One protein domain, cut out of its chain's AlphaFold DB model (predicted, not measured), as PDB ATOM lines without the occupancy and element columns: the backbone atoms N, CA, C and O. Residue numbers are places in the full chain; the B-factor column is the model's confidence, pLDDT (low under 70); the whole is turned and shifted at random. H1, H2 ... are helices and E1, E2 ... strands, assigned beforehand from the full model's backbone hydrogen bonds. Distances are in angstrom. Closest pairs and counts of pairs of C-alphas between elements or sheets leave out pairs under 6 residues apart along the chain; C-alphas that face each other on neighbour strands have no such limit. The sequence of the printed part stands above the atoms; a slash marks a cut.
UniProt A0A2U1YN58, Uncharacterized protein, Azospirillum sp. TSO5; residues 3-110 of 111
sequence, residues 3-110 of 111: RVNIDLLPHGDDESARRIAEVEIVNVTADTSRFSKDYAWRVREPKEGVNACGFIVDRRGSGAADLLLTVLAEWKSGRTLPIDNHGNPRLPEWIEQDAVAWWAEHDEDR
ATOM      1  N   ARG A   3      44.435  40.166  19.233       91.12
ATOM      2  CA  ARG A   3      44.792  39.682  17.894       91.12
ATOM      3  C   ARG A   3      43.678  38.775  17.393       91.12
ATOM      4  O   ARG A   3      43.317  37.823  18.082       91.12
ATOM      5  N   VAL A   4      43.128  39.090  16.227       89.19
ATOM      6  CA  VAL A   4      41.993  38.373  15.634       89.19
ATOM      7  C   VAL A   4      42.326  38.012  14.198       89.19
ATOM      8  O   VAL A   4      42.752  38.864  13.425       89.19
ATOM      9  N   ASN A   5      42.101  36.752  13.838       89.44
ATOM     10  CA  ASN A   5      42.163  36.306  12.454       89.44
ATOM     11  C   ASN A   5      40.779  36.435  11.831       89.44
ATOM     12  O   ASN A   5      39.790  35.996  12.419       89.44
ATOM     13  N   ILE A   6      40.720  37.061  10.664       85.94
ATOM     14  CA  ILE A   6      39.512  37.147   9.861       85.94
ATOM     15  C   ILE A   6      39.635  36.105   8.765       85.94
ATOM     16  O   ILE A   6      40.500  36.201   7.887       85.94
ATOM     17  N   ASP A   7      38.735  35.137   8.819       86.12
ATOM     18  CA  ASP A   7      38.665  34.052   7.859       86.12
ATOM     19  C   ASP A   7      37.405  34.216   6.999       86.12
ATOM     20  O   ASP A   7      36.322  34.552   7.485       86.12
ATOM     21  N   LEU A   8      37.553  34.000   5.694       80.19
ATOM     22  CA  LEU A   8      36.430  33.816   4.789       80.19
ATOM     23  C   LEU A   8      35.996  32.356   4.893       80.19
ATOM     24  O   LEU A   8      36.712  31.472   4.422       80.19
ATOM     25  N   LEU A   9      34.827  32.132   5.491       78.75
ATOM     26  CA  LEU A   9      34.174  30.829   5.516       78.75
ATOM     27  C   LEU A   9      33.274  30.699   4.280       78.75
ATOM     28  O   LEU A   9      32.271  31.416   4.181       78.75
ATOM     29  N   PRO A  10      33.606  29.830   3.312       71.25
ATOM     30  CA  PRO A  10      32.669  29.484   2.257       71.25
ATOM     31  C   PRO A  10      31.486  28.720   2.862       71.25
ATOM     32  O   PRO A  10      31.620  28.024   3.866       71.25
ATOM     33  N   HIS A  11      30.297  28.882   2.278       67.19
ATOM     34  CA  HIS A  11      29.073  28.270   2.799       67.19
ATOM     35  C   HIS A  11      29.222  26.747   2.975       67.19
ATOM     36  O   HIS A  11      29.107  25.999   2.007       67.19
ATOM     37  N   GLY A  12      29.397  26.307   4.223       62.66
ATOM     38  CA  GLY A  12      29.340  24.901   4.625       62.66
ATOM     39  C   GLY A  12      30.629  24.097   4.459       62.66
ATOM     40  O   GLY A  12      30.571  22.884   4.639       62.66
ATOM     41  N   ASP A  13      31.758  24.730   4.137       72.75
ATOM     42  CA  ASP A  13      33.049  24.045   4.042       72.75
ATOM     43  C   ASP A  13      34.107  24.756   4.898       72.75
ATOM     44  O   ASP A  13      34.789  25.686   4.465       72.75
ATOM     45  N   ASP A  14      34.220  24.307   6.147       71.56
ATOM     46  CA  ASP A  14      35.202  24.820   7.104       71.56
ATOM     47  C   ASP A  14      36.646  24.471   6.694       71.56
ATOM     48  O   ASP A  14      37.582  25.159   7.103       71.56
ATOM     49  N   GLU A  15      36.857  23.440   5.864       75.81
ATOM     50  CA  GLU A  15      38.194  23.047   5.400       75.81
ATOM     51  C   GLU A  15      38.726  23.985   4.310       75.81
ATOM     52  O   GLU A  15      39.939  24.161   4.182       75.81
ATOM     53  N   SER A  16      37.839  24.638   3.552       70.38
ATOM     54  CA  SER A  16      38.217  25.663   2.572       70.38
ATOM     55  C   SER A  16      38.201  27.092   3.126       70.38
ATOM     56  O   SER A  16      38.371  28.056   2.368       70.38
ATOM     57  N   ALA A  17      38.084  27.240   4.450       79.00
ATOM     58  CA  ALA A  17      38.277  28.504   5.143       79.00
ATOM     59  C   ALA A  17      39.624  29.137   4.764       79.00
ATOM     60  O   ALA A  17      40.697  28.557   4.951       79.00
ATOM     61  N   ARG A  18      39.585  30.366   4.245       80.94
ATOM     62  CA  ARG A  18      40.796  31.112   3.889       80.94
ATOM     63  C   ARG A  18      40.952  32.310   4.806       80.94
ATOM     64  O   ARG A  18      40.095  33.189   4.811       80.94
ATOM     65  N   ARG A  19      42.104  32.416   5.474       83.31
ATOM     66  CA  ARG A  19      42.479  33.657   6.157       83.31
ATOM     67  C   ARG A  19      42.617  34.786   5.150       83.31
ATOM     68  O   ARG A  19      43.424  34.698   4.219       83.31
ATOM     69  N   ILE A  20      41.830  35.832   5.352       84.62
ATOM     70  CA  ILE A  20      41.875  37.033   4.523       84.62
ATOM     71  C   ILE A  20      42.696  38.123   5.194       84.62
ATOM     72  O   ILE A  20      43.489  38.753   4.511       84.62
ATOM     73  N   ALA A  21      42.612  38.277   6.516       88.44
ATOM     74  CA  ALA A  21      43.399  39.273   7.232       88.44
ATOM     75  C   ALA A  21      43.639  38.896   8.699       88.44
ATOM     76  O   ALA A  21      42.949  38.053   9.271       88.44
ATOM     77  N   GLU A  22      44.612  39.551   9.317       91.75
ATOM     78  CA  GLU A  22      44.846  39.567  10.755       91.75
ATOM     79  C   GLU A  22      44.699  41.000  11.271       91.75
ATOM     80  O   GLU A  22      45.282  41.934  10.722       91.75
ATOM     81  N   VAL A  23      43.925  41.168  12.338       91.50
ATOM     82  CA  VAL A  23      43.739  42.442  13.029       91.50
ATOM     83  C   VAL A  23      44.493  42.411  14.344       91.50
ATOM     84  O   VAL A  23      44.280  41.520  15.168       91.50
ATOM     85  N   GLU A  24      45.326  43.419  14.567       93.06
ATOM     86  CA  GLU A  24      46.003  43.650  15.838       93.06
ATOM     87  C   GLU A  24      45.522  44.958  16.457       93.06
ATOM     88  O   GLU A  24      45.431  45.971  15.770       93.06
ATOM     89  N   ILE A  25      45.236  44.935  17.760       92.00
ATOM     90  CA  ILE A  25      44.879  46.115  18.553       92.00
ATOM     91  C   ILE A  25      45.694  46.098  19.850       92.00
ATOM     92  O   ILE A  25      45.650  45.146  20.642       92.00
ATOM     93  N   VAL A  26      46.448  47.161  20.087       91.44
ATOM     94  CA  VAL A  26      47.360  47.313  21.221       91.44
ATOM     95  C   VAL A  26      46.905  48.505  22.044       91.44
ATOM     96  O   VAL A  26      46.658  49.572  21.501       91.44
ATOM     97  N   ASN A  27      46.766  48.319  23.358       89.81
ATOM     98  CA  ASN A  27      46.526  49.440  24.258       89.81
ATOM     99  C   ASN A  27      47.843  50.199  24.418       89.81
ATOM    100  O   ASN A  27      48.831  49.614  24.855       89.81
ATOM    101  N   VAL A  28      47.824  51.475  24.060       87.94
ATOM    102  CA  VAL A  28      48.976  52.377  24.093       87.94
ATOM    103  C   VAL A  28      48.734  53.557  25.039       87.94
ATOM    104  O   VAL A  28      49.425  54.560  24.974       87.94
ATOM    105  N   THR A  29      47.743  53.461  25.928       87.19
ATOM    106  CA  THR A  29      47.369  54.537  26.857       87.19
ATOM    107  C   THR A  29      48.568  54.962  27.711       87.19
ATOM    108  O   THR A  29      48.990  54.213  28.591       87.19
ATOM    109  N   ALA A  30      49.071  56.181  27.495       80.94
ATOM    110  CA  ALA A  30      50.208  56.722  28.242       80.94
ATOM    111  C   ALA A  30      49.859  57.046  29.706       80.94
ATOM    112  O   ALA A  30      50.650  56.794  30.613       80.94
ATOM    113  N   ASP A  31      48.656  57.578  29.948       80.00
ATOM    114  CA  ASP A  31      48.194  57.973  31.279       80.00
ATOM    115  C   ASP A  31      46.999  57.125  31.729       80.00
ATOM    116  O   ASP A  31      45.872  57.253  31.241       80.00
ATOM    117  N   THR A  32      47.246  56.258  32.710       71.06
ATOM    118  CA  THR A  32      46.225  55.359  33.259       71.06
ATOM    119  C   THR A  32      45.162  56.074  34.096       71.06
ATOM    120  O   THR A  32      44.096  55.486  34.299       71.06
ATOM    121  N   SER A  33      45.405  57.322  34.520       75.44
ATOM    122  CA  SER A  33      44.455  58.144  35.284       75.44
ATOM    123  C   SER A  33      43.289  58.660  34.433       75.44
ATOM    124  O   SER A  33      42.228  58.998  34.963       75.44
ATOM    125  N   ARG A  34      43.449  58.673  33.103       75.62
ATOM    126  CA  ARG A  34      42.394  59.068  32.167       75.62
ATOM    127  C   ARG A  34      41.346  57.960  32.034       75.62
ATOM    128  O   ARG A  34      41.659  56.766  31.943       75.62
ATOM    129  N   PHE A  35      40.082  58.389  31.976       77.19
ATOM    130  CA  PHE A  35      38.935  57.511  31.718       77.19
ATOM    131  C   PHE A  35      38.946  56.938  30.299       77.19
ATOM    132  O   PHE A  35      38.492  55.816  30.095       77.19
ATOM    133  N   SER A  36      39.477  57.686  29.328       83.88
ATOM    134  CA  SER A  36      39.665  57.186  27.971       83.88
ATOM    135  C   SER A  36      40.904  56.303  27.865       83.88
ATOM    136  O   SER A  36      41.895  56.530  28.561       83.88
ATOM    137  N   LYS A  37      40.858  55.331  26.957       87.50
ATOM    138  CA  LYS A  37      41.986  54.479  26.586       87.50
ATOM    139  C   LYS A  37      42.361  54.719  25.132       87.50
ATOM    140  O   LYS A  37      41.491  54.871  24.282       87.50
ATOM    141  N   ASP A  38      43.654  54.750  24.862       88.06
ATOM    142  CA  ASP A  38      44.196  54.934  23.522       88.06
ATOM    143  C   ASP A  38      44.680  53.581  22.996       88.06
ATOM    144  O   ASP A  38      45.348  52.824  23.710       88.06
ATOM    145  N   TYR A  39      44.337  53.266  21.752       89.31
ATOM    146  CA  TYR A  39      44.689  52.015  21.095       89.31
ATOM    147  C   TYR A  39      45.346  52.275  19.743       89.31
ATOM    148  O   TYR A  39      44.839  53.068  18.954       89.31
ATOM    149  N   ALA A  40      46.429  51.560  19.454       89.81
ATOM    150  CA  ALA A  40      46.988  51.434  18.115       89.81
ATOM    151  C   ALA A  40      46.409  50.178  17.463       89.81
ATOM    152  O   ALA A  40      46.293  49.140  18.120       89.81
ATOM    153  N   TRP A  41      46.045  50.248  16.187       90.19
ATOM    154  CA  TRP A  41      45.545  49.094  15.449       90.19
ATOM    155  C   TRP A  41      46.189  48.967  14.076       90.19
ATOM    156  O   TRP A  41      46.632  49.956  13.490       90.19
ATOM    157  N   ARG A  42      46.219  47.738  13.559       90.69
ATOM    158  CA  ARG A  42      46.573  47.442  12.170       90.69
ATOM    159  C   ARG A  42      45.813  46.239  11.638       90.69
ATOM    160  O   ARG A  42      45.470  45.329  12.390       90.69
ATOM    161  N   VAL A  43      45.596  46.240  10.332       89.00
ATOM    162  CA  VAL A  43      45.080  45.118   9.555       89.00
ATOM    163  C   VAL A  43      46.169  44.666   8.597       89.00
ATOM    164  O   VAL A  43      46.721  45.476   7.850       89.00
ATOM    165  N   ARG A  44      46.485  43.373   8.633       88.12
ATOM    166  CA  ARG A  44      47.508  42.745   7.800       88.12
ATOM    167  C   ARG A  44      46.894  41.664   6.936       88.12
ATOM    168  O   ARG A  44      46.269  40.748   7.464       88.12
ATOM    169  N   GLU A  45      47.111  41.725   5.634       83.44
ATOM    170  CA  GLU A  45      46.770  40.632   4.735       83.44
ATOM    171  C   GLU A  45      47.997  39.746   4.483       83.44
ATOM    172  O   GLU A  45      49.080  40.266   4.207       83.44
ATOM    173  N   PRO A  46      47.866  38.404   4.510       77.38
ATOM    174  CA  PRO A  46      49.007  37.495   4.372       77.38
ATOM    175  C   PRO A  46      49.852  37.679   3.104       77.38
ATOM    176  O   PRO A  46      51.006  37.265   3.079       77.38
ATOM    177  N   LYS A  47      49.273  38.237   2.033       76.06
ATOM    178  CA  LYS A  47      49.942  38.411   0.732       76.06
ATOM    179  C   LYS A  47      50.388  39.843   0.450       76.06
ATOM    180  O   LYS A  47      51.276  40.025  -0.374       76.06
ATOM    181  N   GLU A  48      49.760  40.823   1.089       72.94
ATOM    182  CA  GLU A  48      49.940  42.246   0.774       72.94
ATOM    183  C   GLU A  48      50.645  43.010   1.904       72.94
ATOM    184  O   GLU A  48      51.170  44.096   1.677       72.94
ATOM    185  N   GLY A  49      50.753  42.414   3.097       77.88
ATOM    186  CA  GLY A  49      51.367  43.054   4.256       77.88
ATOM    187  C   GLY A  49      50.365  43.918   5.018       77.88
ATOM    188  O   GLY A  49      49.208  43.536   5.181       77.88
ATOM    189  N   VAL A  50      50.813  45.046   5.571       78.56
ATOM    190  CA  VAL A  50      49.937  45.970   6.311       78.56
ATOM    191  C   VAL A  50      49.051  46.724   5.319       78.56
ATOM    192  O   VAL A  50      49.540  47.554   4.559       78.56
ATOM    193  N   ASN A  51      47.743  46.473   5.374       79.56
ATOM    194  CA  ASN A  51      46.764  47.099   4.482       79.56
ATOM    195  C   ASN A  51      46.182  48.382   5.075       79.56
ATOM    196  O   ASN A  51      45.843  49.312   4.346       79.56
ATOM    197  N   ALA A  52      46.069  48.450   6.401       84.25
ATOM    198  CA  ALA A  52      45.621  49.645   7.100       84.25
ATOM    199  C   ALA A  52      46.177  49.671   8.522       84.25
ATOM    200  O   ALA A  52      46.364  48.628   9.146       84.25
ATOM    201  N   CYS A  53      46.403  50.864   9.053       87.62
ATOM    202  CA  CYS A  53      46.710  51.060  10.461       87.62
ATOM    203  C   CYS A  53      46.192  52.415  10.930       87.62
ATOM    204  O   CYS A  53      45.888  53.293  10.121       87.62
ATOM    205  N   GLY A  54      46.068  52.571  12.241       86.56
ATOM    206  CA  GLY A  54      45.549  53.794  12.822       86.56
ATOM    207  C   GLY A  54      45.544  53.771  14.339       86.56
ATOM    208  O   GLY A  54      46.054  52.852  14.982       86.56
ATOM    209  N   PHE A  55      44.903  54.794  14.897       86.50
ATOM    210  CA  PHE A  55      44.637  54.903  16.323       86.50
ATOM    211  C   PHE A  55      43.138  54.989  16.585       86.50
ATOM    212  O   PHE A  55      42.385  55.519  15.768       86.50
ATOM    213  N   ILE A  56      42.723  54.465  17.734       86.12
ATOM    214  CA  ILE A  56      41.375  54.580  18.283       86.12
ATOM    215  C   ILE A  56      41.496  55.164  19.682       86.12
ATOM    216  O   ILE A  56      42.216  54.633  20.526       86.12
ATOM    217  N   VAL A  57      40.748  56.232  19.940       85.50
ATOM    218  CA  VAL A  57      40.520  56.727  21.300       85.50
ATOM    219  C   VAL A  57      39.189  56.165  21.777       85.50
ATOM    220  O   VAL A  57      38.139  56.529  21.250       85.50
ATOM    221  N   ASP A  58      39.226  55.292  22.775       85.88
ATOM    222  CA  ASP A  58      38.054  54.720  23.423       85.88
ATOM    223  C   ASP A  58      37.670  55.526  24.663       85.88
ATOM    224  O   ASP A  58      38.361  55.497  25.681       85.88
ATOM    225  N   ARG A  59      36.536  56.229  24.606       78.81
ATOM    226  CA  ARG A  59      36.040  57.023  25.744       78.81
ATOM    227  C   ARG A  59      35.040  56.294  26.642       78.81
ATOM    228  O   ARG A  59      34.648  56.858  27.660       78.81
ATOM    229  N   ARG A  60      34.583  55.095  26.269       72.88
ATOM    230  CA  ARG A  60      33.499  54.379  26.966       72.88
ATOM    231  C   ARG A  60      33.972  53.144  27.727       72.88
ATOM    232  O   ARG A  60      33.179  52.589  28.482       72.88
ATOM    233  N   GLY A  61      35.226  52.730  27.552       73.44
ATOM    234  CA  GLY A  61      35.673  51.426  28.037       73.44
ATOM    235  C   GLY A  61      35.020  50.311  27.224       73.44
ATOM    236  O   GLY A  61      34.481  49.357  27.784       73.44
ATOM    237  N   SER A  62      35.007  50.487  25.904       81.19
ATOM    238  CA  SER A  62      34.533  49.515  24.932       81.19
ATOM    239  C   SER A  62      35.210  48.160  25.139       81.19
ATOM    240  O   SER A  62      36.414  48.051  25.387       81.19
ATOM    241  N   GLY A  63      34.418  47.095  25.018       83.44
ATOM    242  CA  GLY A  63      34.944  45.738  25.057       83.44
ATOM    243  C   GLY A  63      35.775  45.416  23.812       83.44
ATOM    244  O   GLY A  63      35.743  46.124  22.806       83.44
ATOM    245  N   ALA A  64      36.478  44.282  23.843       83.94
ATOM    246  CA  ALA A  64      37.299  43.827  22.718       83.94
ATOM    247  C   ALA A  64      36.510  43.684  21.400       83.94
ATOM    248  O   ALA A  64      37.045  43.967  20.331       83.94
ATOM    249  N   ALA A  65      35.239  43.272  21.478       86.12
ATOM    250  CA  ALA A  65      34.368  43.123  20.314       86.12
ATOM    251  C   ALA A  65      34.034  44.472  19.653       86.12
ATOM    252  O   ALA A  65      34.097  44.580  18.432       86.12
ATOM    253  N   ASP A  66      33.740  45.504  20.446       87.56
ATOM    254  CA  ASP A  66      33.430  46.841  19.930       87.56
ATOM    255  C   ASP A  66      34.652  47.460  19.242       87.56
ATOM    256  O   ASP A  66      34.542  47.977  18.133       87.56
ATOM    257  N   LEU A  67      35.831  47.334  19.863       87.12
ATOM    258  CA  LEU A  67      37.094  47.795  19.280       87.12
ATOM    259  C   LEU A  67      37.373  47.108  17.938       87.12
ATOM    260  O   LEU A  67      37.750  47.769  16.974       87.12
ATOM    261  N   LEU A  68      37.144  45.793  17.856       88.19
ATOM    262  CA  LEU A  68      37.283  45.046  16.609       88.19
ATOM    263  C   LEU A  68      36.312  45.557  15.539       88.19
ATOM    264  O   LEU A  68      36.735  45.811  14.414       88.19
ATOM    265  N   LEU A  69      35.032  45.740  15.871       87.62
ATOM    266  CA  LEU A  69      34.033  46.249  14.925       87.62
ATOM    267  C   LEU A  69      34.395  47.642  14.402       87.62
ATOM    268  O   LEU A  69      34.227  47.897  13.210       87.62
ATOM    269  N   THR A  70      34.934  48.516  15.255       86.25
ATOM    270  CA  THR A  70      35.451  49.825  14.834       86.25
ATOM    271  C   THR A  70      36.587  49.673  13.824       86.25
ATOM    272  O   THR A  70      36.521  50.278  12.757       86.25
ATOM    273  N   VAL A  71      37.581  48.820  14.094       87.88
ATOM    274  CA  VAL A  71      38.695  48.582  13.155       87.88
ATOM    275  C   VAL A  71      38.202  48.032  11.815       87.88
ATOM    276  O   VAL A  71      38.624  48.504  10.760       87.88
ATOM    277  N   LEU A  72      37.278  47.068  11.832       86.50
ATOM    278  CA  LEU A  72      36.711  46.495  10.608       86.50
ATOM    279  C   LEU A  72      35.915  47.521   9.796       86.50
ATOM    280  O   LEU A  72      35.976  47.515   8.566       86.50
ATOM    281  N   ALA A  73      35.170  48.400  10.469       84.88
ATOM    282  CA  ALA A  73      34.437  49.478   9.817       84.88
ATOM    283  C   ALA A  73      35.393  50.473   9.143       84.88
ATOM    284  O   ALA A  73      35.157  50.861   7.996       84.88
ATOM    285  N   GLU A  74      36.491  50.826   9.814       81.75
ATOM    286  CA  GLU A  74      37.513  51.708   9.250       81.75
ATOM    287  C   GLU A  74      38.219  51.072   8.056       81.75
ATOM    288  O   GLU A  74      38.243  51.679   6.982       81.75
ATOM    289  N   TRP A  75      38.653  49.815   8.180       82.25
ATOM    290  CA  TRP A  75      39.249  49.062   7.075       82.25
ATOM    291  C   TRP A  75      38.324  49.009   5.851       82.25
ATOM    292  O   TRP A  75      38.748  49.326   4.741       82.25
ATOM    293  N   LYS A  76      37.031  48.712   6.051       81.69
ATOM    294  CA  LYS A  76      36.032  48.697   4.968       81.69
ATOM    295  C   LYS A  76      35.817  50.072   4.332       81.69
ATOM    296  O   LYS A  76      35.504  50.154   3.147       81.69
ATOM    297  N   SER A  77      35.926  51.147   5.110       75.94
ATOM    298  CA  SER A  77      35.699  52.510   4.621       75.94
ATOM    299  C   SER A  77      36.839  53.044   3.747       75.94
ATOM    300  O   SER A  77      36.660  54.066   3.085       75.94
ATOM    301  N   GLY A  78      38.004  52.381   3.751       68.19
ATOM    302  CA  GLY A  78      39.218  52.851   3.081       68.19
ATOM    303  C   GLY A  78      39.827  54.106   3.717       68.19
ATOM    304  O   GLY A  78      40.732  54.706   3.141       68.19
ATOM    305  N   ARG A  79      39.327  54.536   4.885       56.66
ATOM    306  CA  ARG A  79      39.847  55.692   5.622       56.66
ATOM    307  C   ARG A  79      41.037  55.257   6.476       56.66
ATOM    308  O   ARG A  79      40.971  54.264   7.190       56.66
ATOM    309  N   THR A  80      42.119  56.026   6.407       56.66
ATOM    310  CA  THR A  80      43.364  55.827   7.175       56.66
ATOM    311  C   THR A  80      43.503  56.811   8.338       56.66
ATOM    312  O   THR A  80      44.563  56.917   8.950       56.66
ATOM    313  N   LEU A  81      42.452  57.582   8.631       51.94
ATOM    314  CA  LEU A  81      42.505  58.597   9.675       51.94
ATOM    315  C   LEU A  81      42.284  57.971  11.061       51.94
ATOM    316  O   LEU A  81      41.484  57.050  11.204       51.94
ATOM    317  N   PRO A  82      42.945  58.493  12.102       55.34
ATOM    318  CA  PRO A  82      42.682  58.120  13.484       55.34
ATOM    319  C   PRO A  82      41.308  58.661  13.871       55.34
ATOM    320  O   PRO A  82      41.097  59.876  13.916       55.34
ATOM    321  N   ILE A  83      40.354  57.768  14.100       54.25
ATOM    322  CA  ILE A  83      38.988  58.115  14.484       54.25
ATOM    323  C   ILE A  83      38.817  57.734  15.954       54.25
ATOM    324  O   ILE A  83      39.150  56.622  16.365       54.25
ATOM    325  N   ASP A  84      38.326  58.663  16.777       60.34
ATOM    326  CA  ASP A  84      37.825  58.280  18.094       60.34
ATOM    327  C   ASP A  84      36.642  57.313  17.930       60.34
ATOM    328  O   ASP A  84      35.965  57.316  16.903       60.34
ATOM    329  N   ASN A  85      36.332  56.473  18.922       57.44
ATOM    330  CA  ASN A  85      35.224  55.511  18.797       57.44
ATOM    331  C   ASN A  85      33.818  56.157  18.699       57.44
ATOM    332  O   ASN A  85      32.805  55.466  18.794       57.44
ATOM    333  N   HIS A  86      33.748  57.477  18.486       56.12
ATOM    334  CA  HIS A  86      32.553  58.273  18.230       56.12
ATOM    335  C   HIS A  86      32.462  58.806  16.789       56.12
ATOM    336  O   HIS A  86      31.511  59.525  16.480       56.12
ATOM    337  N   GLY A  87      33.403  58.466  15.903       58.16
ATOM    338  CA  GLY A  87      33.372  58.905  14.507       58.16
ATOM    339  C   GLY A  87      34.032  60.264  14.256       58.16
ATOM    340  O   GLY A  87      33.953  60.763  13.133       58.16
ATOM    341  N   ASN A  88      34.676  60.871  15.263       59.81
ATOM    342  CA  ASN A  88      35.390  62.134  15.097       59.81
ATOM    343  C   ASN A  88      36.879  61.857  14.861       59.81
ATOM    344  O   ASN A  88      37.517  61.213  15.698       59.81
ATOM    345  N   PRO A  89      37.467  62.362  13.764       59.62
ATOM    346  CA  PRO A  89      38.896  62.231  13.534       59.62
ATOM    347  C   PRO A  89      39.670  62.939  14.649       59.62
ATOM    348  O   PRO A  89      39.558  64.159  14.806       59.62
ATOM    349  N   ARG A  90      40.437  62.191  15.443       64.19
ATOM    350  CA  ARG A  90      41.309  62.751  16.477       64.19
ATOM    351  C   ARG A  90      42.432  61.776  16.821       64.19
ATOM    352  O   ARG A  90      42.173  60.648  17.230       64.19
ATOM    353  N   LEU A  91      43.675  62.242  16.711       63.88
ATOM    354  CA  LEU A  91      44.845  61.544  17.250       63.88
ATOM    355  C   LEU A  91      44.824  61.548  18.788       63.88
ATOM    356  O   LEU A  91      44.369  62.534  19.383       63.88
ATOM    357  N   PRO A  92      45.339  60.498  19.453       68.94
ATOM    358  CA  PRO A  92      45.676  60.579  20.869       68.94
ATOM    359  C   PRO A  92      46.596  61.780  21.136       68.94
ATOM    360  O   PRO A  92      47.521  62.038  20.377       68.94
ATOM    361  N   GLU A  93      46.332  62.529  22.208       72.25
ATOM    362  CA  GLU A  93      46.961  63.843  22.468       72.25
ATOM    363  C   GLU A  93      48.490  63.802  22.625       72.25
ATOM    364  O   GLU A  93      49.139  64.831  22.486       72.25
ATOM    365  N   TRP A  94      49.049  62.634  22.932       69.62
ATOM    366  CA  TRP A  94      50.477  62.409  23.163       69.62
ATOM    367  C   TRP A  94      51.186  61.767  21.960       69.62
ATOM    368  O   TRP A  94      52.395  61.561  22.002       69.62
ATOM    369  N   ILE A  95      50.445  61.423  20.902       70.00
ATOM    370  CA  ILE A  95      51.007  60.824  19.694       70.00
ATOM    371  C   ILE A  95      51.384  61.943  18.726       70.00
ATOM    372  O   ILE A  95      50.523  62.576  18.117       70.00
ATOM    373  N   GLU A  96      52.689  62.171  18.594       70.06
ATOM    374  CA  GLU A  96      53.264  63.159  17.671       70.06
ATOM    375  C   GLU A  96      53.541  62.576  16.272       70.06
ATOM    376  O   GLU A  96      53.666  63.328  15.307       70.06
ATOM    377  N   GLN A  97      53.599  61.244  16.154       70.50
ATOM    378  CA  GLN A  97      53.892  60.516  14.914       70.50
ATOM    379  C   GLN A  97      52.652  59.856  14.303       70.50
ATOM    380  O   GLN A  97      51.696  59.528  15.004       70.50
ATOM    381  N   ASP A  98      52.638  59.649  12.985       78.69
ATOM    382  CA  ASP A  98      51.544  58.912  12.349       78.69
ATOM    383  C   ASP A  98      51.574  57.412  12.707       78.69
ATOM    384  O   ASP A  98      52.548  56.879  13.247       78.69
ATOM    385  N   ALA A  99      50.467  56.718  12.439       80.19
ATOM    386  CA  ALA A  99      50.321  55.313  12.811       80.19
ATOM    387  C   ALA A  99      51.298  54.389  12.070       80.19
ATOM    388  O   ALA A  99      51.680  53.360  12.622       80.19
ATOM    389  N   VAL A 100      51.714  54.743  10.849       82.62
ATOM    390  CA  VAL A 100      52.644  53.930  10.055       82.62
ATOM    391  C   VAL A 100      54.028  53.976  10.689       82.62
ATOM    392  O   VAL A 100      54.616  52.923  10.927       82.62
ATOM    393  N   ALA A 101      54.512  55.175  11.020       83.25
ATOM    394  CA  ALA A 101      55.789  55.369  11.699       83.25
ATOM    395  C   ALA A 101      55.819  54.651  13.056       83.25
ATOM    396  O   ALA A 101      56.773  53.933  13.346       83.25
ATOM    397  N   TRP A 102      54.738  54.761  13.838       86.19
ATOM    398  CA  TRP A 102      54.632  54.068  15.126       86.19
ATOM    399  C   TRP A 102      54.722  52.547  14.987       86.19
ATOM    400  O   TRP A 102      55.418  51.893  15.758       86.19
ATOM    401  N   TRP A 103      54.029  51.969  14.001       85.81
ATOM    402  CA  TRP A 103      54.067  50.523  13.784       85.81
ATOM    403  C   TRP A 103      55.406  50.032  13.236       85.81
ATOM    404  O   TRP A 103      55.781  48.911  13.562       85.81
ATOM    405  N   ALA A 104      56.115  50.839  12.443       85.44
ATOM    406  CA  ALA A 104      57.448  50.493  11.955       85.44
ATOM    407  C   ALA A 104      58.447  50.357  13.116       85.44
ATOM    408  O   ALA A 104      59.082  49.317  13.250       85.44
ATOM    409  N   GLU A 105      58.500  51.353  14.006       84.56
ATOM    410  CA  GLU A 105      59.340  51.322  15.215       84.56
ATOM    411  C   GLU A 105      58.969  50.138  16.125       84.56
ATOM    412  O   GLU A 105      59.824  49.383  16.580       84.56
ATOM    413  N   HIS A 106      57.667  49.907  16.327       82.19
ATOM    414  CA  HIS A 106      57.194  48.824  17.189       82.19
ATOM    415  C   HIS A 106      57.443  47.413  16.628       82.19
ATOM    416  O   HIS A 106      57.441  46.443  17.390       82.19
ATOM    417  N   ASP A 107      57.591  47.264  15.311       82.12
ATOM    418  CA  ASP A 107      57.973  45.991  14.699       82.12
ATOM    419  C   ASP A 107      59.491  45.761  14.780       82.12
ATOM    420  O   ASP A 107      59.894  44.629  15.039       82.12
ATOM    421  N   GLU A 108      60.315  46.807  14.641       70.19
ATOM    422  CA  GLU A 108      61.776  46.730  14.828       70.19
ATOM    423  C   GLU A 108      62.147  46.328  16.263       70.19
ATOM    424  O   GLU A 108      63.020  45.491  16.466       70.19
ATOM    425  N   ASP A 109      61.416  46.830  17.262       60.41
ATOM    426  CA  ASP A 109      61.601  46.465  18.675       60.41
ATOM    427  C   ASP A 109      61.228  45.000  19.006       60.41
ATOM    428  O   ASP A 109      61.425  44.541  20.139       60.41
ATOM    429  N   ARG A 110      60.624  44.261  18.065       57.62
ATOM    430  CA  ARG A 110      60.169  42.871  18.261       57.62
ATOM    431  C   ARG A 110      61.086  41.817  17.633       57.62
ATOM    432  O   ARG A 110      60.853  40.636  17.914       57.62
TER     433      ARG A 110
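This is residues 3 to 110 of the 111 residues of an uncharacterized protein of Azospirillum sp. TSO5 (UniProt A0A2U1YN58). A twisted, four-stranded antiparallel sheet has H1 packed on one face; H2 begins on the opposite face, and residues 104 to 110 stick out from there. The printed part has 108 residues, with E1, E2, E3, E4, H1 and H2 along the chain and the sheet in the order E1 E2 E3 E4, a mixed class. It is compact but elongated, with a radius of gyration of the C-alphas of 14.8 A and spans of 47 by 31 by 24 A.

Look first at E1, residues 3 to 8, E2, 18 to 27, E3, 37 to 45, and E4, 49 to 58: they form a meander, each strand the antiparallel neighbour of the one before. Within hydrogen-bond range you find N 6 and O 21 at 2.8 A, N 24 and O 42 at 2.9 A, and N 39 and O 56 at 2.8 A. H1, residues 64 to 77, is on the sheet; its closest C-alphas to E4 are Trp 75 and Ala 52, 6.4 A. H2, residues 99 to 108, is on the opposite face at a height over the sheet of 9.3 A, and runs across the strands, at 73 degrees to E3 on the local plane. Its closest C-alphas to E4 are Ala 99 and Gly 54, 5.0 A. In H1 and H2 every O i to N i+4 pair is within hydrogen-bond range. H1 and H2 are apart.

Find C-alpha 3 at (44.792, 39.682, 17.894), where E1 begins its 16.6 A. E2 runs 28.0 A, E3 26.3 A, E4 26.1 A and H1 20.1 A. H2 runs 14.5 A to C-alpha 108 at (61.776, 46.730, 14.828).

The C-alphas of Gly 12 and Ser 33, the two farthest apart, are 47.7 A apart. The printed part has no cut. The link from H1 to H2 is long, residues 78 to 98. pLDDT is under 70 at residues 11 to 12, 78 to 92, 94 and 109 to 110.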